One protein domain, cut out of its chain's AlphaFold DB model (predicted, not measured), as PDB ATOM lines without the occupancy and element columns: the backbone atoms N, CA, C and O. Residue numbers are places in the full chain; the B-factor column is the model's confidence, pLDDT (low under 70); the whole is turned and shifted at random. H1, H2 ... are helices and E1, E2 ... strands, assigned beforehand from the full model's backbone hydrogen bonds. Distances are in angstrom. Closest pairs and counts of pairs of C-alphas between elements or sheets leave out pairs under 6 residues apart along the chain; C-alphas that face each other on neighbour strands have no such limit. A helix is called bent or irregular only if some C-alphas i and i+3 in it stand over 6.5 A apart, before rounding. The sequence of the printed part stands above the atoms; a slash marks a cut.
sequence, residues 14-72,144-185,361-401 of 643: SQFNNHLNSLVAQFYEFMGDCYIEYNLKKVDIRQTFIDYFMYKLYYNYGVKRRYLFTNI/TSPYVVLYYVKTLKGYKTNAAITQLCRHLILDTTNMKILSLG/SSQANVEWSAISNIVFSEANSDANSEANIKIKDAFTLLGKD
ATOM      1  N   SER A  14     -18.545  11.362 228.645       37.66
ATOM      2  CA  SER A  14     -18.352  10.126 227.866       37.66
ATOM      3  C   SER A  14     -19.087   8.862 228.354       37.66
ATOM      4  O   SER A  14     -18.857   7.776 227.823       37.66
ATOM      5  N   GLN A  15     -19.990   8.958 229.332       41.38
ATOM      6  CA  GLN A  15     -20.598   7.788 229.978       41.38
ATOM      7  C   GLN A  15     -21.600   7.029 229.087       41.38
ATOM      8  O   GLN A  15     -21.827   5.843 229.321       41.38
ATOM      9  N   PHE A  16     -22.135   7.655 228.026       45.22
ATOM     10  CA  PHE A  16     -23.191   7.070 227.179       45.22
ATOM     11  C   PHE A  16     -22.775   5.881 226.293       45.22
ATOM     12  O   PHE A  16     -23.627   5.248 225.669       45.22
ATOM     13  N   ASN A  17     -21.477   5.557 226.238       57.22
ATOM     14  CA  ASN A  17     -20.908   4.831 225.097       57.22
ATOM     15  C   ASN A  17     -20.113   3.568 225.462       57.22
ATOM     16  O   ASN A  17     -19.616   2.872 224.573       57.22
ATOM     17  N   ASN A  18     -20.013   3.235 226.751       77.50
ATOM     18  CA  ASN A  18     -19.137   2.155 227.211       77.50
ATOM     19  C   ASN A  18     -19.569   0.777 226.698       77.50
ATOM     20  O   ASN A  18     -18.714  -0.052 226.387       77.50
ATOM     21  N   HIS A  19     -20.874   0.517 226.569       89.94
ATOM     22  CA  HIS A  19     -21.329  -0.813 226.179       89.94
ATOM     23  C   HIS A  19     -20.977  -1.146 224.726       89.94
ATOM     24  O   HIS A  19     -20.339  -2.166 224.476       89.94
ATOM     25  N   LEU A  20     -21.347  -0.290 223.765       92.56
ATOM     26  CA  LEU A  20     -21.054  -0.538 222.348       92.56
ATOM     27  C   LEU A  20     -19.544  -0.618 222.099       92.56
ATOM     28  O   LEU A  20     -19.094  -1.543 221.425       92.56
ATOM     29  N   ASN A  21     -18.768   0.290 222.692       91.75
ATOM     30  CA  ASN A  21     -17.314   0.281 222.554       91.75
ATOM     31  C   ASN A  21     -16.699  -0.993 223.147       91.75
ATOM     32  O   ASN A  21     -15.803  -1.566 222.539       91.75
ATOM     33  N   SER A  22     -17.229  -1.504 224.265       93.81
ATOM     34  CA  SER A  22     -16.816  -2.801 224.820       93.81
ATOM     35  C   SER A  22     -17.133  -3.971 223.879       93.81
ATOM     36  O   SER A  22     -16.315  -4.879 223.737       93.81
ATOM     37  N   LEU A  23     -18.289  -3.954 223.200       95.81
ATOM     38  CA  LEU A  23     -18.626  -4.978 222.205       95.81
ATOM     39  C   LEU A  23     -17.662  -4.953 221.011       95.81
ATOM     40  O   LEU A  23     -17.244  -6.009 220.539       95.81
ATOM     41  N   VAL A  24     -17.329  -3.754 220.528       96.88
ATOM     42  CA  VAL A  24     -16.388  -3.546 219.421       96.88
ATOM     43  C   VAL A  24     -14.976  -3.967 219.830       96.88
ATOM     44  O   VAL A  24     -14.345  -4.721 219.097       96.88
ATOM     45  N   ALA A  25     -14.512  -3.580 221.020       96.25
ATOM     46  CA  ALA A  25     -13.207  -3.982 221.542       96.25
ATOM     47  C   ALA A  25     -13.062  -5.511 221.591       96.25
ATOM     48  O   ALA A  25     -12.123  -6.049 221.018       96.25
ATOM     49  N   GLN A  26     -14.048  -6.221 222.152       96.94
ATOM     50  CA  GLN A  26     -14.047  -7.691 222.197       96.94
ATOM     51  C   GLN A  26     -14.082  -8.340 220.803       96.94
ATOM     52  O   GLN A  26     -13.582  -9.448 220.615       96.94
ATOM     53  N   PHE A  27     -14.693  -7.682 219.812       98.12
ATOM     54  CA  PHE A  27     -14.691  -8.170 218.434       98.12
ATOM     55  C   PHE A  27     -13.296  -8.088 217.802       98.12
ATOM     56  O   PHE A  27     -12.867  -9.058 217.175       98.12
ATOM     57  N   TYR A  28     -12.577  -6.978 217.994       98.19
ATOM     58  CA  TYR A  28     -11.212  -6.820 217.485       98.19
ATOM     59  C   TYR A  28     -10.178  -7.621 218.285       98.19
ATOM     60  O   TYR A  28      -9.266  -8.175 217.683       98.19
ATOM     61  N   GLU A  29     -10.359  -7.778 219.598       97.25
ATOM     62  CA  GLU A  29      -9.558  -8.694 220.425       97.25
ATOM     63  C   GLU A  29      -9.656 -10.130 219.890       97.25
ATOM     64  O   GLU A  29      -8.647 -10.763 219.586       97.25
ATOM     65  N   PHE A  30     -10.881 -10.608 219.652       97.56
ATOM     66  CA  PHE A  30     -11.110 -11.926 219.064       97.56
ATOM     67  C   PHE A  30     -10.545 -12.059 217.644       97.56
ATOM     68  O   PHE A  30     -10.058 -13.129 217.270       97.56
ATOM     69  N   MET A  31     -10.611 -10.997 216.835       97.38
ATOM     70  CA  MET A  31      -9.986 -10.975 215.512       97.38
ATOM     71  C   MET A  31      -8.461 -11.116 215.620       97.38
ATOM     72  O   MET A  31      -7.879 -11.894 214.865       97.38
ATOM     73  N   GLY A  32      -7.840 -10.446 216.595       95.81
ATOM     74  CA  GLY A  32      -6.416 -10.571 216.900       95.81
ATOM     75  C   GLY A  32      -6.020 -11.973 217.350       95.81
ATOM     76  O   GLY A  32      -5.067 -12.535 216.814       95.81
ATOM     77  N   ASP A  33      -6.796 -12.591 218.243       94.38
ATOM     78  CA  ASP A  33      -6.579 -13.987 218.642       94.38
ATOM     79  C   ASP A  33      -6.675 -14.940 217.438       94.38
ATOM     80  O   ASP A  33      -5.844 -15.835 217.277       94.38
ATOM     81  N   CYS A  34      -7.648 -14.725 216.542       94.50
ATOM     82  CA  CYS A  34      -7.763 -15.507 215.310       94.50
ATOM     83  C   CYS A  34      -6.570 -15.292 214.374       94.50
ATOM     84  O   CYS A  34      -6.153 -16.237 213.709       94.50
ATOM     85  N   TYR A  35      -6.037 -14.071 214.297       93.00
ATOM     86  CA  TYR A  35      -4.894 -13.738 213.448       93.00
ATOM     87  C   TYR A  35      -3.612 -14.404 213.953       93.00
ATOM     88  O   TYR A  35      -2.868 -14.985 213.165       93.00
ATOM     89  N   ILE A  36      -3.392 -14.397 215.268       90.88
ATOM     90  CA  ILE A  36      -2.291 -15.126 215.907       90.88
ATOM     91  C   ILE A  36      -2.433 -16.628 215.634       90.88
ATOM     92  O   ILE A  36      -1.499 -17.261 215.148       90.88
ATOM     93  N   GLU A  37      -3.617 -17.199 215.877       90.12
ATOM     94  CA  GLU A  37      -3.858 -18.629 215.662       90.12
ATOM     95  C   GLU A  37      -3.651 -19.039 214.195       90.12
ATOM     96  O   GLU A  37      -3.072 -20.095 213.939       90.12
ATOM     97  N   TYR A  38      -4.086 -18.204 213.247       89.31
ATOM     98  CA  TYR A  38      -3.926 -18.424 211.809       89.31
ATOM     99  C   TYR A  38      -2.458 -18.449 211.368       89.31
ATOM    100  O   TYR A  38      -2.103 -19.262 210.526       89.31
ATOM    101  N   ASN A  39      -1.614 -17.584 211.934       85.62
ATOM    102  CA  ASN A  39      -0.197 -17.524 211.573       85.62
ATOM    103  C   ASN A  39       0.660 -18.569 212.315       85.62
ATOM    104  O   ASN A  39       1.691 -18.991 211.796       85.62
ATOM    105  N   LEU A  40       0.253 -19.000 213.517       82.50
ATOM    106  CA  LEU A  40       0.960 -20.032 214.290       82.50
ATOM    107  C   LEU A  40       0.634 -21.450 213.822       82.50
ATOM    108  O   LEU A  40       1.511 -22.313 213.742       82.50
ATOM    109  N   LYS A  41      -0.641 -21.725 213.543       73.88
ATOM    110  CA  LYS A  41      -1.024 -22.988 212.925       73.88
ATOM    111  C   LYS A  41      -0.607 -22.879 211.468       73.88
ATOM    112  O   LYS A  41      -0.967 -21.916 210.810       73.88
ATOM    113  N   LYS A  42       0.089 -23.881 210.930       63.44
ATOM    114  CA  LYS A  42       0.216 -24.073 209.475       63.44
ATOM    115  C   LYS A  42      -1.163 -24.450 208.910       63.44
ATOM    116  O   LYS A  42      -1.348 -25.563 208.425       63.44
ATOM    117  N   VAL A  43      -2.160 -23.575 209.102       61.50
ATOM    118  CA  VAL A  43      -3.489 -23.670 208.502       61.50
ATOM    119  C   VAL A  43      -3.246 -23.883 207.017       61.50
ATOM    120  O   VAL A  43      -2.321 -23.286 206.465       61.50
ATOM    121  N   ASP A  44      -4.004 -24.803 206.419       65.94
ATOM    122  CA  ASP A  44      -3.852 -25.174 205.013       65.94
ATOM    123  C   ASP A  44      -3.598 -23.915 204.171       65.94
ATOM    124  O   ASP A  44      -4.380 -22.966 204.229       65.94
ATOM    125  N   ILE A  45      -2.490 -23.913 203.419       61.25
ATOM    126  CA  ILE A  45      -1.971 -22.782 202.626       61.25
ATOM    127  C   ILE A  45      -3.047 -22.224 201.671       61.25
ATOM    128  O   ILE A  45      -2.944 -21.109 201.169       61.25
ATOM    129  N   ARG A  46      -4.106 -23.001 201.423       68.75
ATOM    130  CA  ARG A  46      -5.255 -22.640 200.592       68.75
ATOM    131  C   ARG A  46      -6.285 -21.731 201.272       68.75
ATOM    132  O   ARG A  46      -7.117 -21.173 200.561       68.75
ATOM    133  N   GLN A  47      -6.291 -21.597 202.599       82.50
ATOM    134  CA  GLN A  47      -7.281 -20.794 203.323       82.50
ATOM    135  C   GLN A  47      -6.724 -19.406 203.650       82.50
ATOM    136  O   GLN A  47      -5.670 -19.296 204.262       82.50
ATOM    137  N   THR A  48      -7.447 -18.340 203.298       88.94
ATOM    138  CA  THR A  48      -7.059 -16.975 203.695       88.94
ATOM    139  C   THR A  48      -7.361 -16.716 205.176       88.94
ATOM    140  O   THR A  48      -8.245 -17.351 205.764       88.94
ATOM    141  N   PHE A  49      -6.710 -15.713 205.780       90.19
ATOM    142  CA  PHE A  49      -7.073 -15.253 207.129       90.19
ATOM    143  C   PHE A  49      -8.565 -14.895 207.233       90.19
ATOM    144  O   PHE A  49      -9.209 -15.217 208.231       90.19
ATOM    145  N   ILE A  50      -9.139 -14.281 206.189       91.75
ATOM    146  CA  ILE A  50     -10.565 -13.928 206.154       91.75
ATOM    147  C   ILE A  50     -11.420 -15.179 206.310       91.75
ATOM    148  O   ILE A  50     -12.293 -15.231 207.174       91.75
ATOM    149  N   ASP A  51     -11.162 -16.208 205.505       90.56
ATOM    150  CA  ASP A  51     -11.924 -17.453 205.558       90.56
ATOM    151  C   ASP A  51     -11.816 -18.120 206.927       90.56
ATOM    152  O   ASP A  51     -12.812 -18.628 207.454       90.56
ATOM    153  N   TYR A  52     -10.622 -18.076 207.516       92.75
ATOM    154  CA  TYR A  52     -10.358 -18.607 208.842       92.75
ATOM    155  C   TYR A  52     -11.137 -17.861 209.934       92.75
ATOM    156  O   TYR A  52     -11.873 -18.470 210.718       92.75
ATOM    157  N   PHE A  53     -11.051 -16.530 209.949       94.75
ATOM    158  CA  PHE A  53     -11.777 -15.677 210.887       94.75
ATOM    159  C   PHE A  53     -13.295 -15.873 210.768       94.75
ATOM    160  O   PHE A  53     -14.007 -16.042 211.764       94.75
ATOM    161  N   MET A  54     -13.802 -15.951 209.539       94.69
ATOM    162  CA  MET A  54     -15.217 -16.184 209.278       94.69
ATOM    163  C   MET A  54     -15.689 -17.567 209.736       94.69
ATOM    164  O   MET A  54     -16.804 -17.707 210.245       94.69
ATOM    165  N   TYR A  55     -14.854 -18.594 209.578       93.00
ATOM    166  CA  TYR A  55     -15.127 -19.928 210.108       93.00
ATOM    167  C   TYR A  55     -15.215 -19.913 211.642       93.00
ATOM    168  O   TYR A  55     -16.160 -20.456 212.223       93.00
ATOM    169  N   LYS A  56     -14.287 -19.219 212.310       95.25
ATOM    170  CA  LYS A  56     -14.286 -19.063 213.770       95.25
ATOM    171  C   LYS A  56     -15.532 -18.334 214.279       95.25
ATOM    172  O   LYS A  56     -16.126 -18.772 215.266       95.25
ATOM    173  N   LEU A  57     -15.983 -17.284 213.592       96.19
ATOM    174  CA  LEU A  57     -17.241 -16.588 213.897       96.19
ATOM    175  C   LEU A  57     -18.464 -17.516 213.808       96.19
ATOM    176  O   LEU A  57     -19.327 -17.513 214.696       96.19
ATOM    177  N   TYR A  58     -18.531 -18.343 212.765       94.81
ATOM    178  CA  TYR A  58     -19.606 -19.315 212.588       94.81
ATOM    179  C   TYR A  58     -19.625 -20.351 213.714       94.81
ATOM    180  O   TYR A  58     -20.657 -20.546 214.363       94.81
ATOM    181  N   TYR A  59     -18.479 -20.976 213.982       93.88
ATOM    182  CA  TYR A  59     -18.385 -22.086 214.924       93.88
ATOM    183  C   TYR A  59     -18.534 -21.640 216.386       93.88
ATOM    184  O   TYR A  59     -19.275 -22.265 217.146       93.88
ATOM    185  N   ASN A  60     -17.891 -20.535 216.782       95.31
ATOM    186  CA  ASN A  60     -17.846 -20.101 218.185       95.31
ATOM    187  C   ASN A  60     -19.035 -19.230 218.610       95.31
ATOM    188  O   ASN A  60     -19.327 -19.165 219.810       95.31
ATOM    189  N   TYR A  61     -19.680 -18.552 217.650       95.94
ATOM    190  CA  TYR A  61     -20.695 -17.525 217.921       95.94
ATOM    191  C   TYR A  61     -21.977 -17.659 217.091       95.94
ATOM    192  O   TYR A  61     -22.913 -16.872 217.286       95.94
ATOM    193  N   GLY A  62     -22.056 -18.636 216.179       94.94
ATOM    194  CA  GLY A  62     -23.224 -18.844 215.320       94.94
ATOM    195  C   GLY A  62     -23.474 -17.676 214.365       94.94
ATOM    196  O   GLY A  62     -24.631 -17.343 214.091       94.94
ATOM    197  N   VAL A  63     -22.412 -17.008 213.911       95.06
ATOM    198  CA  VAL A  63     -22.476 -15.869 212.984       95.06
ATOM    199  C   VAL A  63     -22.263 -16.363 211.554       95.06
ATOM    200  O   VAL A  63     -21.223 -16.928 211.234       95.06
ATOM    201  N   LYS A  64     -23.260 -16.166 210.685       93.69
ATOM    202  CA  LYS A  64     -23.134 -16.411 209.242       93.69
ATOM    203  C   LYS A  64     -22.607 -15.161 208.541       93.69
ATOM    204  O   LYS A  64     -22.779 -14.043 209.033       93.69
ATOM    205  N   ARG A  65     -22.017 -15.384 207.367       89.88
ATOM    206  CA  ARG A  65     -21.535 -14.347 206.456       89.88
ATOM    207  C   ARG A  65     -22.311 -14.339 205.144       89.88
ATOM    208  O   ARG A  65     -22.831 -15.375 204.730       89.88
ATOM    209  N   ARG A  66     -22.364 -13.182 204.491       87.19
ATOM    210  CA  ARG A  66     -22.817 -13.015 203.107       87.19
ATOM    211  C   ARG A  66     -21.947 -11.958 202.434       87.19
ATOM    212  O   ARG A  66     -21.882 -10.842 202.934       87.19
ATOM    213  N   TYR A  67     -21.293 -12.316 201.336       83.88
ATOM    214  CA  TYR A  67     -20.498 -11.382 200.537       83.88
ATOM    215  C   TYR A  67     -21.419 -10.501 199.687       83.88
ATOM    216  O   TYR A  67     -22.455 -10.974 199.212       83.88
ATOM    217  N   LEU A  68     -21.070  -9.226 199.523       76.06
ATOM    218  CA  LEU A  68     -21.809  -8.296 198.664       76.06
ATOM    219  C   LEU A  68     -21.237  -8.352 197.250       76.06
ATOM    220  O   LEU A  68     -20.167  -7.812 197.009       76.06
ATOM    221  N   PHE A  69     -21.898  -9.035 196.320       67.19
ATOM    222  CA  PHE A  69     -21.391  -9.169 194.950       67.19
ATOM    223  C   PHE A  69     -21.168  -7.810 194.288       67.19
ATOM    224  O   PHE A  69     -22.012  -6.922 194.387       67.19
ATOM    225  N   THR A  70     -20.034  -7.681 193.601       48.19
ATOM    226  CA  THR A  70     -19.721  -6.536 192.746       48.19
ATOM    227  C   THR A  70     -20.027  -6.805 191.271       48.19
ATOM    228  O   THR A  70     -20.192  -5.834 190.554       48.19
ATOM    229  N   ASN A  71     -20.189  -8.063 190.831       36.81
ATOM    230  CA  ASN A  71     -20.540  -8.418 189.447       36.81
ATOM    231  C   ASN A  71     -21.957  -9.006 189.375       36.81
ATOM    232  O   ASN A  71     -22.226 -10.031 190.006       36.81
ATOM    233  N   ILE A  72     -22.836  -8.385 188.588       40.50
ATOM    234  CA  ILE A  72     -24.100  -8.969 188.130       40.50
ATOM    235  C   ILE A  72     -23.988  -9.091 186.610       40.50
ATOM    236  O   ILE A  72     -23.899  -8.074 185.924       40.50
ATOM    237  N   THR A 144     -14.558 -12.241 194.645       53.62
ATOM    238  CA  THR A 144     -13.636 -11.390 195.412       53.62
ATOM    239  C   THR A 144     -14.294 -10.119 195.957       53.62
ATOM    240  O   THR A 144     -13.748  -9.027 195.811       53.62
ATOM    241  N   SER A 145     -15.488 -10.212 196.545       67.06
ATOM    242  CA  SER A 145     -16.055  -9.027 197.194       67.06
ATOM    243  C   SER A 145     -15.322  -8.737 198.505       67.06
ATOM    244  O   SER A 145     -15.283  -9.617 199.373       67.06
ATOM    245  N   PRO A 146     -14.806  -7.512 198.703       83.00
ATOM    246  CA  PRO A 146     -14.195  -7.119 199.963       83.00
ATOM    247  C   PRO A 146     -15.222  -6.832 201.067       83.00
ATOM    248  O   PRO A 146     -14.833  -6.547 202.193       83.00
ATOM    249  N   TYR A 147     -16.528  -6.878 200.790       88.06
ATOM    250  CA  TYR A 147     -17.548  -6.470 201.756       88.06
ATOM    251  C   TYR A 147     -18.390  -7.652 202.219       88.06
ATOM    252  O   TYR A 147     -19.004  -8.369 201.423       88.06
ATOM    253  N   VAL A 148     -18.465  -7.828 203.537       90.50
ATOM    254  CA  VAL A 148     -19.136  -8.969 204.160       90.50
ATOM    255  C   VAL A 148     -20.185  -8.511 205.161       90.50
ATOM    256  O   VAL A 148     -19.901  -7.777 206.104       90.50
ATOM    257  N   VAL A 149     -21.405  -9.018 205.004       91.75
ATOM    258  CA  VAL A 149     -22.490  -8.870 205.976       91.75
ATOM    259  C   VAL A 149     -22.428 -10.011 206.985       91.75
ATOM    260  O   VAL A 149     -22.558 -11.182 206.621       91.75
ATOM    261  N   LEU A 150     -22.304  -9.668 208.261       94.94
ATOM    262  CA  LEU A 150     -22.306 -10.592 209.390       94.94
ATOM    263  C   LEU A 150     -23.637 -10.537 210.141       94.94
ATOM    264  O   LEU A 150     -24.132  -9.467 210.516       94.94
ATOM    265  N   TYR A 151     -24.222 -11.711 210.391       93.81
ATOM    266  CA  TYR A 151     -25.470 -11.838 211.142       93.81
ATOM    267  C   TYR A 151     -25.557 -13.161 211.919       93.81
ATOM    268  O   TYR A 151     -25.264 -14.239 211.401       93.81
ATOM    269  N   TYR A 152     -26.034 -13.118 213.167       92.12
ATOM    270  CA  TYR A 152     -26.220 -14.340 213.960       92.12
ATOM    271  C   TYR A 152     -27.441 -15.170 213.539       92.12
ATOM    272  O   TYR A 152     -28.505 -14.637 213.184       92.12
ATOM    273  N   VAL A 153     -27.338 -16.487 213.717       89.38
ATOM    274  CA  VAL A 153     -28.404 -17.462 213.476       89.38
ATOM    275  C   VAL A 153     -28.644 -18.291 214.738       89.38
ATOM    276  O   VAL A 153     -27.773 -19.015 215.197       89.38
ATOM    277  N   LYS A 154     -29.857 -18.193 215.296       90.00
ATOM    278  CA  LYS A 154     -30.202 -18.788 216.602       90.00
ATOM    279  C   LYS A 154     -30.169 -20.321 216.634       90.00
ATOM    280  O   LYS A 154     -30.093 -20.886 217.713       90.00
ATOM    281  N   THR A 155     -30.306 -20.971 215.481       88.50
ATOM    282  CA  THR A 155     -30.369 -22.434 215.362       88.50
ATOM    283  C   THR A 155     -28.992 -23.087 215.279       88.50
ATOM    284  O   THR A 155     -28.905 -24.309 215.306       88.50
ATOM    285  N   LEU A 156     -27.916 -22.302 215.158       90.19
ATOM    286  CA  LEU A 156     -26.559 -22.835 215.093       90.19
ATOM    287  C   LEU A 156     -26.033 -23.156 216.491       90.19
ATOM    288  O   LEU A 156     -26.224 -22.375 217.420       90.19
ATOM    289  N   LYS A 157     -25.298 -24.266 216.617       89.81
ATOM    290  CA  LYS A 157     -24.715 -24.736 217.886       89.81
ATOM    291  C   LYS A 157     -23.824 -23.686 218.565       89.81
ATOM    292  O   LYS A 157     -23.844 -23.571 219.784       89.81
ATOM    293  N   GLY A 158     -23.084 -22.902 217.782       89.19
ATOM    294  CA  GLY A 158     -22.207 -21.841 218.286       89.19
ATOM    295  C   GLY A 158     -22.928 -20.600 218.821       89.19
ATOM    296  O   GLY A 158     -22.289 -19.734 219.409       89.19
ATOM    297  N   TYR A 159     -24.238 -20.454 218.612       92.88
ATOM    298  CA  TYR A 159     -24.951 -19.231 218.976       92.88
ATOM    299  C   TYR A 159     -25.019 -19.025 220.498       92.88
ATOM    300  O   TYR A 159     -25.647 -19.792 221.227       92.88
ATOM    301  N   LYS A 160     -24.439 -17.915 220.970       90.75
ATOM    302  CA  LYS A 160     -24.411 -17.526 222.387       90.75
ATOM    303  C   LYS A 160     -25.153 -16.208 222.589       90.75
ATOM    304  O   LYS A 160     -24.633 -15.138 222.301       90.75
ATOM    305  N   THR A 161     -26.380 -16.272 223.112       84.94
ATOM    306  CA  THR A 161     -27.308 -15.118 223.199       84.94
ATOM    307  C   THR A 161     -26.696 -13.848 223.801       84.94
ATOM    308  O   THR A 161     -27.007 -12.765 223.303       84.94
ATOM    309  N   ASN A 162     -25.851 -13.986 224.824       85.94
ATOM    310  CA  ASN A 162     -25.273 -12.872 225.577       85.94
ATOM    311  C   ASN A 162     -23.786 -12.623 225.259       85.94
ATOM    312  O   ASN A 162     -23.206 -11.704 225.827       85.94
ATOM    313  N   ALA A 163     -23.160 -13.389 224.358       92.12
ATOM    314  CA  ALA A 163     -21.765 -13.144 223.982       92.12
ATOM    315  C   ALA A 163     -21.640 -11.829 223.200       92.12
ATOM    316  O   ALA A 163     -22.468 -11.556 222.327       92.12
ATOM    317  N   ALA A 164     -20.603 -11.036 223.482       93.31
ATOM    318  CA  ALA A 164     -20.436  -9.705 222.900       93.31
ATOM    319  C   ALA A 164     -20.444  -9.718 221.363       93.31
ATOM    320  O   ALA A 164     -21.209  -8.987 220.735       93.31
ATOM    321  N   ILE A 165     -19.692 -10.642 220.760       95.69
ATOM    322  CA  ILE A 165     -19.619 -10.818 219.303       95.69
ATOM    323  C   ILE A 165     -20.988 -11.160 218.710       95.69
ATOM    324  O   ILE A 165     -21.393 -10.575 217.708       95.69
ATOM    325  N   THR A 166     -21.754 -12.053 219.344       94.19
ATOM    326  CA  THR A 166     -23.115 -12.385 218.897       94.19
ATOM    327  C   THR A 166     -24.063 -11.185 219.017       94.19
ATOM    328  O   THR A 166     -24.957 -11.021 218.182       94.19
ATOM    329  N   GLN A 167     -23.896 -10.340 220.041       93.44
ATOM    330  CA  GLN A 167     -24.699  -9.129 220.218       93.44
ATOM    331  C   GLN A 167     -24.384  -8.065 219.158       93.44
ATOM    332  O   GLN A 167     -25.328  -7.492 218.599       93.44
ATOM    333  N   LEU A 168     -23.094  -7.850 218.868       95.56
ATOM    334  CA  LEU A 168     -22.592  -6.912 217.860       95.56
ATOM    335  C   LEU A 168     -22.969  -7.363 216.443       95.56
ATOM    336  O   LEU A 168     -23.605  -6.619 215.699       95.56
ATOM    337  N   CYS A 169     -22.709  -8.630 216.106       94.88
ATOM    338  CA  CYS A 169     -23.028  -9.248 214.813       94.88
ATOM    339  C   CYS A 169     -24.527  -9.576 214.668       94.88
ATOM    340  O   CYS A 169     -24.925 -10.595 214.097       94.88
ATOM    341  N   ARG A 170     -25.412  -8.727 215.206       89.94
ATOM    342  CA  ARG A 170     -26.842  -8.762 214.879       89.94
ATOM    343  C   ARG A 170     -27.074  -8.336 213.433       89.94
ATOM    344  O   ARG A 170     -27.931  -8.948 212.791       89.94
ATOM    345  N   HIS A 171     -26.346  -7.306 213.009       91.94
ATOM    346  CA  HIS A 171     -26.199  -6.799 211.651       91.94
ATOM    347  C   HIS A 171     -24.934  -5.936 211.622       91.94
ATOM    348  O   HIS A 171     -24.931  -4.872 212.240       91.94
ATOM    349  N   LEU A 172     -23.887  -6.409 210.954       95.50
ATOM    350  CA  LEU A 172     -22.624  -5.693 210.789       95.50
ATOM    351  C   LEU A 172     -22.155  -5.858 209.343       95.50
ATOM    352  O   LEU A 172     -22.251  -6.960 208.809       95.50
ATOM    353  N   ILE A 173     -21.662  -4.791 208.721       94.56
ATOM    354  CA  ILE A 173     -20.983  -4.849 207.423       94.56
ATOM    355  C   ILE A 173     -19.510  -4.542 207.660       94.56
ATOM    356  O   ILE A 173     -19.186  -3.499 208.230       94.56
ATOM    357  N   LEU A 174     -18.645  -5.465 207.251       95.00
ATOM    358  CA  LEU A 174     -17.198  -5.391 207.397       95.00
ATOM    359  C   LEU A 174     -16.555  -5.234 206.017       95.00
ATOM    360  O   LEU A 174     -16.876  -6.002 205.109       95.00
ATOM    361  N   ASP A 175     -15.642  -4.280 205.888       93.50
ATOM    362  CA  ASP A 175     -14.668  -4.228 204.803       93.50
ATOM    363  C   ASP A 175     -13.479  -5.112 205.180       93.50
ATOM    364  O   ASP A 175     -12.778  -4.852 206.155       93.50
ATOM    365  N   THR A 176     -13.263  -6.196 204.446       92.75
ATOM    366  CA  THR A 176     -12.198  -7.161 204.721       92.75
ATOM    367  C   THR A 176     -10.838  -6.724 204.179       92.75
ATOM    368  O   THR A 176      -9.855  -7.404 204.453       92.75
ATOM    369  N   THR A 177     -10.750  -5.624 203.420       90.88
ATOM    370  CA  THR A 177      -9.458  -5.108 202.920       90.88
ATOM    371  C   THR A 177      -8.656  -4.407 204.005       90.88
ATOM    372  O   THR A 177      -7.430  -4.448 203.983       90.88
ATOM    373  N   ASN A 178      -9.352  -3.797 204.962       93.06
ATOM    374  CA  ASN A 178      -8.784  -3.016 206.060       93.06
ATOM    375  C   ASN A 178      -9.426  -3.326 207.417       93.06
ATOM    376  O   ASN A 178      -9.171  -2.639 208.404       93.06
ATOM    377  N   MET A 179     -10.290  -4.344 207.462       95.06
ATOM    378  CA  MET A 179     -11.035  -4.772 208.647       95.06
ATOM    379  C   MET A 179     -11.867  -3.658 209.293       95.06
ATOM    380  O   MET A 179     -12.142  -3.708 210.495       95.06
ATOM    381  N   LYS A 180     -12.295  -2.652 208.521       95.56
ATOM    382  CA  LYS A 180     -13.146  -1.552 208.988       95.56
ATOM    383  C   LYS A 180     -14.604  -1.995 209.064       95.56
ATOM    384  O   LYS A 180     -15.144  -2.594 208.134       95.56
ATOM    385  N   ILE A 181     -15.295  -1.631 210.144       96.62
ATOM    386  CA  ILE A 181     -16.758  -1.713 210.182       96.62
ATOM    387  C   ILE A 181     -17.321  -0.562 209.340       96.62
ATOM    388  O   ILE A 181     -17.102   0.604 209.652       96.62
ATOM    389  N   LEU A 182     -18.064  -0.895 208.284       94.12
ATOM    390  CA  LEU A 182     -18.723   0.082 207.411       94.12
ATOM    391  C   LEU A 182     -20.136   0.417 207.875       94.12
ATOM    392  O   LEU A 182     -20.634   1.512 207.634       94.12
ATOM    393  N   SER A 183     -20.822  -0.551 208.482       94.81
ATOM    394  CA  SER A 183     -22.205  -0.370 208.902       94.81
ATOM    395  C   SER A 183     -22.570  -1.256 210.078       94.81
ATOM    396  O   SER A 183     -22.083  -2.383 210.205       94.81
ATOM    397  N   LEU A 184     -23.462  -0.755 210.931       94.88
ATOM    398  CA  LEU A 184     -23.904  -1.437 212.137       94.88
ATOM    399  C   LEU A 184     -25.389  -1.166 212.394       94.88
ATOM    400  O   LEU A 184     -25.839  -0.024 212.431       94.88
ATOM    401  N   GLY A 185     -26.157  -2.228 212.630       94.38
ATOM    402  CA  GLY A 185     -27.513  -2.116 213.165       94.38
ATOM    403  C   GLY A 185     -27.495  -2.121 214.693       94.38
ATOM    404  O   GLY A 185     -26.544  -2.595 215.301       94.38
ATOM    405  N   SER A 361     -11.777   5.408 206.448       90.81
ATOM    406  CA  SER A 361     -11.055   4.343 205.731       90.81
ATOM    407  C   SER A 361      -9.546   4.601 205.690       90.81
ATOM    408  O   SER A 361      -8.765   3.664 205.795       90.81
ATOM    409  N   SER A 362      -9.122   5.870 205.626       92.88
ATOM    410  CA  SER A 362      -7.700   6.232 205.680       92.88
ATOM    411  C   SER A 362      -7.041   5.805 206.993       92.88
ATOM    412  O   SER A 362      -5.941   5.264 206.968       92.88
ATOM    413  N   GLN A 363      -7.698   6.031 208.135       95.38
ATOM    414  CA  GLN A 363      -7.166   5.634 209.444       95.38
ATOM    415  C   GLN A 363      -7.124   4.110 209.588       95.38
ATOM    416  O   GLN A 363      -6.086   3.563 209.956       95.38
ATOM    417  N   ALA A 364      -8.217   3.428 209.228       95.81
ATOM    418  CA  ALA A 364      -8.281   1.970 209.284       95.81
ATOM    419  C   ALA A 364      -7.223   1.311 208.383       95.81
ATOM    420  O   ALA A 364      -6.581   0.352 208.797       95.81
ATOM    421  N   ASN A 365      -6.977   1.855 207.184       94.88
ATOM    422  CA  ASN A 365      -5.932   1.361 206.282       94.88
ATOM    423  C   ASN A 365      -4.530   1.448 206.906       94.88
ATOM    424  O   ASN A 365      -3.749   0.507 206.777       94.88
ATOM    425  N   VAL A 366      -4.202   2.561 207.574       96.62
ATOM    426  CA  VAL A 366      -2.895   2.747 208.234       96.62
ATOM    427  C   VAL A 366      -2.701   1.727 209.355       96.62
ATOM    428  O   VAL A 366      -1.669   1.061 209.414       96.62
ATOM    429  N   GLU A 367      -3.704   1.565 210.217       96.75
ATOM    430  CA  GLU A 367      -3.652   0.628 211.345       96.75
ATOM    431  C   GLU A 367      -3.631  -0.833 210.871       96.75
ATOM    432  O   GLU A 367      -2.861  -1.640 211.388       96.75
ATOM    433  N   TRP A 368      -4.408  -1.171 209.839       95.88
ATOM    434  CA  TRP A 368      -4.381  -2.500 209.230       95.88
ATOM    435  C   TRP A 368      -3.036  -2.818 208.570       95.88
ATOM    436  O   TRP A 368      -2.498  -3.905 208.780       95.88
ATOM    437  N   SER A 369      -2.443  -1.861 207.848       94.00
ATOM    438  CA  SER A 369      -1.109  -2.035 207.250       94.00
ATOM    439  C   SER A 369      -0.043  -2.299 208.316       94.00
ATOM    440  O   SER A 369       0.880  -3.084 208.103       94.00
ATOM    441  N   ALA A 370      -0.170  -1.666 209.488       94.19
ATOM    442  CA  ALA A 370       0.735  -1.911 210.603       94.19
ATOM    443  C   ALA A 370       0.626  -3.356 211.117       94.19
ATOM    444  O   ALA A 370       1.653  -3.964 211.398       94.19
ATOM    445  N   ILE A 371      -0.587  -3.922 211.176       93.69
ATOM    446  CA  ILE A 371      -0.827  -5.321 211.570       93.69
ATOM    447  C   ILE A 371      -0.275  -6.293 210.522       93.69
ATOM    448  O   ILE A 371       0.423  -7.247 210.870       93.69
ATOM    449  N   SER A 372      -0.564  -6.060 209.238       88.75
ATOM    450  CA  SER A 372      -0.167  -6.967 208.152       88.75
ATOM    451  C   SER A 372       1.348  -7.050 207.956       88.75
ATOM    452  O   SER A 372       1.842  -8.037 207.421       88.75
ATOM    453  N   ASN A 373       2.085  -6.028 208.398       90.19
ATOM    454  CA  ASN A 373       3.542  -5.967 208.304       90.19
ATOM    455  C   ASN A 373       4.268  -6.616 209.498       90.19
ATOM    456  O   ASN A 373       5.500  -6.643 209.520       90.19
ATOM    457  N   ILE A 374       3.545  -7.134 210.498       88.19
ATOM    458  CA  ILE A 374       4.158  -7.842 211.628       88.19
ATOM    459  C   ILE A 374       4.662  -9.210 211.150       88.19
ATOM    460  O   ILE A 374       3.885 -10.066 210.730       88.19
ATOM    461  N   VAL A 375       5.978  -9.423 211.233       81.19
ATOM    462  CA  VAL A 375       6.631 -10.677 210.829       81.19
ATOM    463  C   VAL A 375       6.456 -11.749 211.908       81.19
ATOM    464  O   VAL A 375       6.805 -11.529 213.069       81.19
ATOM    465  N   PHE A 376       5.978 -12.932 211.514       75.88
ATOM    466  CA  PHE A 376       5.908 -14.110 212.381       75.88
ATOM    467  C   PHE A 376       7.151 -14.985 212.234       75.88
ATOM    468  O   PHE A 376       7.607 -15.260 211.126       75.88
ATOM    469  N   SER A 377       7.671 -15.471 213.359       70.00
ATOM    470  CA  SER A 377       8.710 -16.498 213.396       70.00
ATOM    471  C   SER A 377       8.263 -17.659 214.286       70.00
ATOM    472  O   SER A 377       7.593 -17.452 215.298       70.00
ATOM    473  N   GLU A 378       8.636 -18.894 213.925       63.72
ATOM    474  CA  GLU A 378       8.282 -20.109 214.689       63.72
ATOM    475  C   GLU A 378       8.834 -20.080 216.136       63.72
ATOM    476  O   GLU A 378       8.269 -20.709 217.031       63.72
ATOM    477  N   ALA A 379       9.874 -19.277 216.395       60.00
ATOM    478  CA  ALA A 379      10.442 -19.041 217.726       60.00
ATOM    479  C   ALA A 379       9.523 -18.238 218.677       60.00
ATOM    480  O   ALA A 379       9.801 -18.167 219.868       60.00
ATOM    481  N   ASN A 380       8.426 -17.659 218.172       57.56
ATOM    482  CA  ASN A 380       7.480 -16.819 218.921       57.56
ATOM    483  C   ASN A 380       6.153 -17.534 219.253       57.56
ATOM    484  O   ASN A 380       5.128 -16.876 219.447       57.56
ATOM    485  N   SER A 381       6.154 -18.870 219.296       62.28
ATOM    486  CA  SER A 381       4.949 -19.693 219.508       62.28
ATOM    487  C   SER A 381       4.326 -19.581 220.905       62.28
ATOM    488  O   SER A 381       3.169 -19.968 221.085       62.28
ATOM    489  N   ASP A 382       5.032 -18.991 221.870       68.31
ATOM    490  CA  ASP A 382       4.475 -18.688 223.183       68.31
ATOM    491  C   ASP A 382       3.398 -17.601 223.099       68.31
ATOM    492  O   ASP A 382       3.586 -16.538 222.502       68.31
ATOM    493  N   ALA A 383       2.270 -17.823 223.779       62.16
ATOM    494  CA  ALA A 383       1.155 -16.870 223.844       62.16
ATOM    495  C   ALA A 383       1.566 -15.475 224.367       62.16
ATOM    496  O   ALA A 383       0.901 -14.489 224.056       62.16
ATOM    497  N   ASN A 384       2.684 -15.395 225.100       67.88
ATOM    498  CA  ASN A 384       3.261 -14.170 225.664       67.88
ATOM    499  C   ASN A 384       4.454 -13.619 224.864       67.88
ATOM    500  O   ASN A 384       5.195 -12.781 225.377       67.88
ATOM    501  N   SER A 385       4.683 -14.088 223.635       81.12
ATOM    502  CA  SER A 385       5.740 -13.527 222.797       81.12
ATOM    503  C   SER A 385       5.481 -12.045 222.506       81.12
ATOM    504  O   SER A 385       4.338 -11.593 222.384       81.12
ATOM    505  N   GLU A 386       6.558 -11.273 222.361       83.44
ATOM    506  CA  GLU A 386       6.487  -9.840 222.052       83.44
ATOM    507  C   GLU A 386       5.677  -9.572 220.770       83.44
ATOM    508  O   GLU A 386       4.956  -8.580 220.675       83.44
ATOM    509  N   ALA A 387       5.740 -10.490 219.797       83.62
ATOM    510  CA  ALA A 387       4.949 -10.427 218.573       83.62
ATOM    511  C   ALA A 387       3.439 -10.533 218.850       83.62
ATOM    512  O   ALA A 387       2.668  -9.719 218.343       83.62
ATOM    513  N   ASN A 388       3.014 -11.481 219.690       87.38
ATOM    514  CA  ASN A 388       1.602 -11.667 220.037       87.38
ATOM    515  C   ASN A 388       1.034 -10.455 220.784       87.38
ATOM    516  O   ASN A 388      -0.080 -10.024 220.487       87.38
ATOM    517  N   ILE A 389       1.813  -9.863 221.695       89.50
ATOM    518  CA  ILE A 389       1.431  -8.626 222.396       89.50
ATOM    519  C   ILE A 389       1.275  -7.476 221.392       89.50
ATOM    520  O   ILE A 389       0.218  -6.850 221.350       89.50
ATOM    521  N   LYS A 390       2.258  -7.268 220.503       91.69
ATOM    522  CA  LYS A 390       2.192  -6.232 219.453       91.69
ATOM    523  C   LYS A 390       0.967  -6.379 218.552       91.69
ATOM    524  O   LYS A 390       0.346  -5.380 218.206       91.69
ATOM    525  N   ILE A 391       0.602  -7.607 218.183       92.38
ATOM    526  CA  ILE A 391      -0.593  -7.874 217.371       92.38
ATOM    527  C   ILE A 391      -1.859  -7.494 218.137       92.38
ATOM    528  O   ILE A 391      -2.714  -6.796 217.592       92.38
ATOM    529  N   LYS A 392      -1.985  -7.923 219.397       93.44
ATOM    530  CA  LYS A 392      -3.149  -7.596 220.235       93.44
ATOM    531  C   LYS A 392      -3.293  -6.090 220.442       93.44
ATOM    532  O   LYS A 392      -4.397  -5.562 220.297       93.44
ATOM    533  N   ASP A 393      -2.189  -5.395 220.696       94.69
ATOM    534  CA  ASP A 393      -2.169  -3.939 220.834       94.69
ATOM    535  C   ASP A 393      -2.565  -3.248 219.524       94.69
ATOM    536  O   ASP A 393      -3.373  -2.318 219.526       94.69
ATOM    537  N   ALA A 394      -2.071  -3.740 218.385       96.31
ATOM    538  CA  ALA A 394      -2.403  -3.192 217.074       96.31
ATOM    539  C   ALA A 394      -3.883  -3.410 216.702       96.31
ATOM    540  O   ALA A 394      -4.533  -2.483 216.216       96.31
ATOM    541  N   PHE A 395      -4.468  -4.577 216.997       97.25
ATOM    542  CA  PHE A 395      -5.912  -4.798 216.835       97.25
ATOM    543  C   PHE A 395      -6.747  -3.959 217.809       97.25
ATOM    544  O   PHE A 395      -7.819  -3.477 217.442       97.25
ATOM    545  N   THR A 396      -6.254  -3.735 219.027       96.19
ATOM    546  CA  THR A 396      -6.893  -2.832 219.994       96.19
ATOM    547  C   THR A 396      -6.918  -1.401 219.461       96.19
ATOM    548  O   THR A 396      -7.957  -0.741 219.523       96.19
ATOM    549  N   LEU A 397      -5.813  -0.933 218.871       96.38
ATOM    550  CA  LEU A 397      -5.743   0.367 218.207       96.38
ATOM    551  C   LEU A 397      -6.699   0.440 217.009       96.38
ATOM    552  O   LEU A 397      -7.450   1.408 216.891       96.38
ATOM    553  N   LEU A 398      -6.753  -0.611 216.185       96.69
ATOM    554  CA  LEU A 398      -7.692  -0.699 215.067       96.69
ATOM    555  C   LEU A 398      -9.154  -0.599 215.529       96.69
ATOM    556  O   LEU A 398      -9.940   0.148 214.947       96.69
ATOM    557  N   GLY A 399      -9.515  -1.294 216.607       96.38
ATOM    558  CA  GLY A 399     -10.859  -1.248 217.184       96.38
ATOM    559  C   GLY A 399     -11.193   0.051 217.925       96.38
ATOM    560  O   GLY A 399     -12.372   0.394 218.060       96.38
ATOM    561  N   LYS A 400     -10.185   0.796 218.394       94.94
ATOM    562  CA  LYS A 400     -10.368   2.063 219.112       94.94
ATOM    563  C   LYS A 400     -11.076   3.084 218.225       94.94
ATOM    564  O   LYS A 400     -10.655   3.317 217.100       94.94
ATOM    565  N   ASP A 401     -12.151   3.685 218.729       93.81
ATOM    566  CA  ASP A 401     -12.974   4.671 218.011       93.81
ATOM    567  C   ASP A 401     -13.521   4.174 216.654       93.81
ATOM    568  O   ASP A 401     -13.993   4.965 215.840       93.81
TER     569      ASP A 401
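Overview. This is residues 14 to 72, 144 to 185 and 361 to 401 of the 643 residues of an uncharacterized protein of viral metagenome (UniProt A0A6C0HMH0). A small, strongly twisted sheet of four strands has helix H2 packed over one face at its E1 side, and the long helix H1, not on the sheet, crosses H2. H1 is in the midst of the helices: short H3 packs on it, and so does H5 of the helical hairpin H4 and H5. The printed part has 142 residues, with five named helices and four named strands in the order H1 H2 E1 E2 H3 E3 E4 H4 H5; the sheet's order is E1 E2 E3 E4, antiparallel throughout. The class is mixed, helices and strands; the whole is compact, with a radius of gyration of the C-alphas of 15.3 A and spans of 42 by 40 by 33 A.

Arrangement. Edge strand E1, residues 63 to 67, is antiparallel to E2, residues 147 to 152, with N 64 and O 151 within hydrogen-bond range at 2.9 A. E2 is antiparallel to E3, residues 172 to 175, with N 150 and O 172 at 2.8 A. E3 forms a hairpin with edge strand E4, residues 180 to 184, with N 173 and O 183 at 2.9 A. H2, residues 49 to 61, is on one face of the sheet, making two layers, a sheet with a helix on one face. Its height over the sheet is 7.2 A, and it runs along the strands, at 13 degrees to E1 on the local plane; the closest C-alphas, of Leu 57 and Val 63, are 5.4 A apart. The hub is H1, residues 14 to 40, which touches three helices. With residues 31 to 38 alone it touches H2, closest C-alphas Cys 34 and Phe 53 at 6.0 A, at a steep tilt of 61 degrees, opposite ways. With residues 20 to 27 alone it touches H3, residues 164 to 168, closest C-alphas Leu 23 and Ala 164 at 5.1 A. With residues 24 to 36 alone it touches H5, residues 386 to 399, closest C-alphas Gly 32 and Lys 392 at 5.5 A, at a steep tilt of 40 degrees, opposite ways. H5 and H4, residues 361 to 372, form a helical hairpin at a shallow tilt of 13 degrees, closest C-alphas Glu 367 and Leu 398 at 5.7 A. H3 and H4 only graze the sheet; H1 and H4 are apart. Every O i to N i+4 pair is within hydrogen-bond range in H2, H3, H4 and H5, and 20 of 23 in H1.

Along the chain. H1 begins at C-alpha 14 (-18.352, 10.126, 227.866) and measures 38.3 A; it is irregular, with C-alphas 16 and 19 8.2 A apart, and has a kink of 40 degrees near residue 21. H5 measures 20.0 A and ends at C-alpha 399 (-10.859, -1.248, 217.184). H2 measures 17.5 A, E2 16.9 A and H4 15.9 A.

Size, cuts and confidence. The farthest C-alphas, of Ile 72 and Asn 384, are 46.7 A apart. Residues 73 to 143 and 186 to 360 are not printed; the gaps across these cuts are 13.0 A and 19.2 A between C-alphas. The links E2 to H3 and H4 to H5 are long. The mean pLDDT of the printed part is 86.4; residues 14 to 17, 42 to 46, 69 to 72, 144 to 145 and 378 to 384 are under 70.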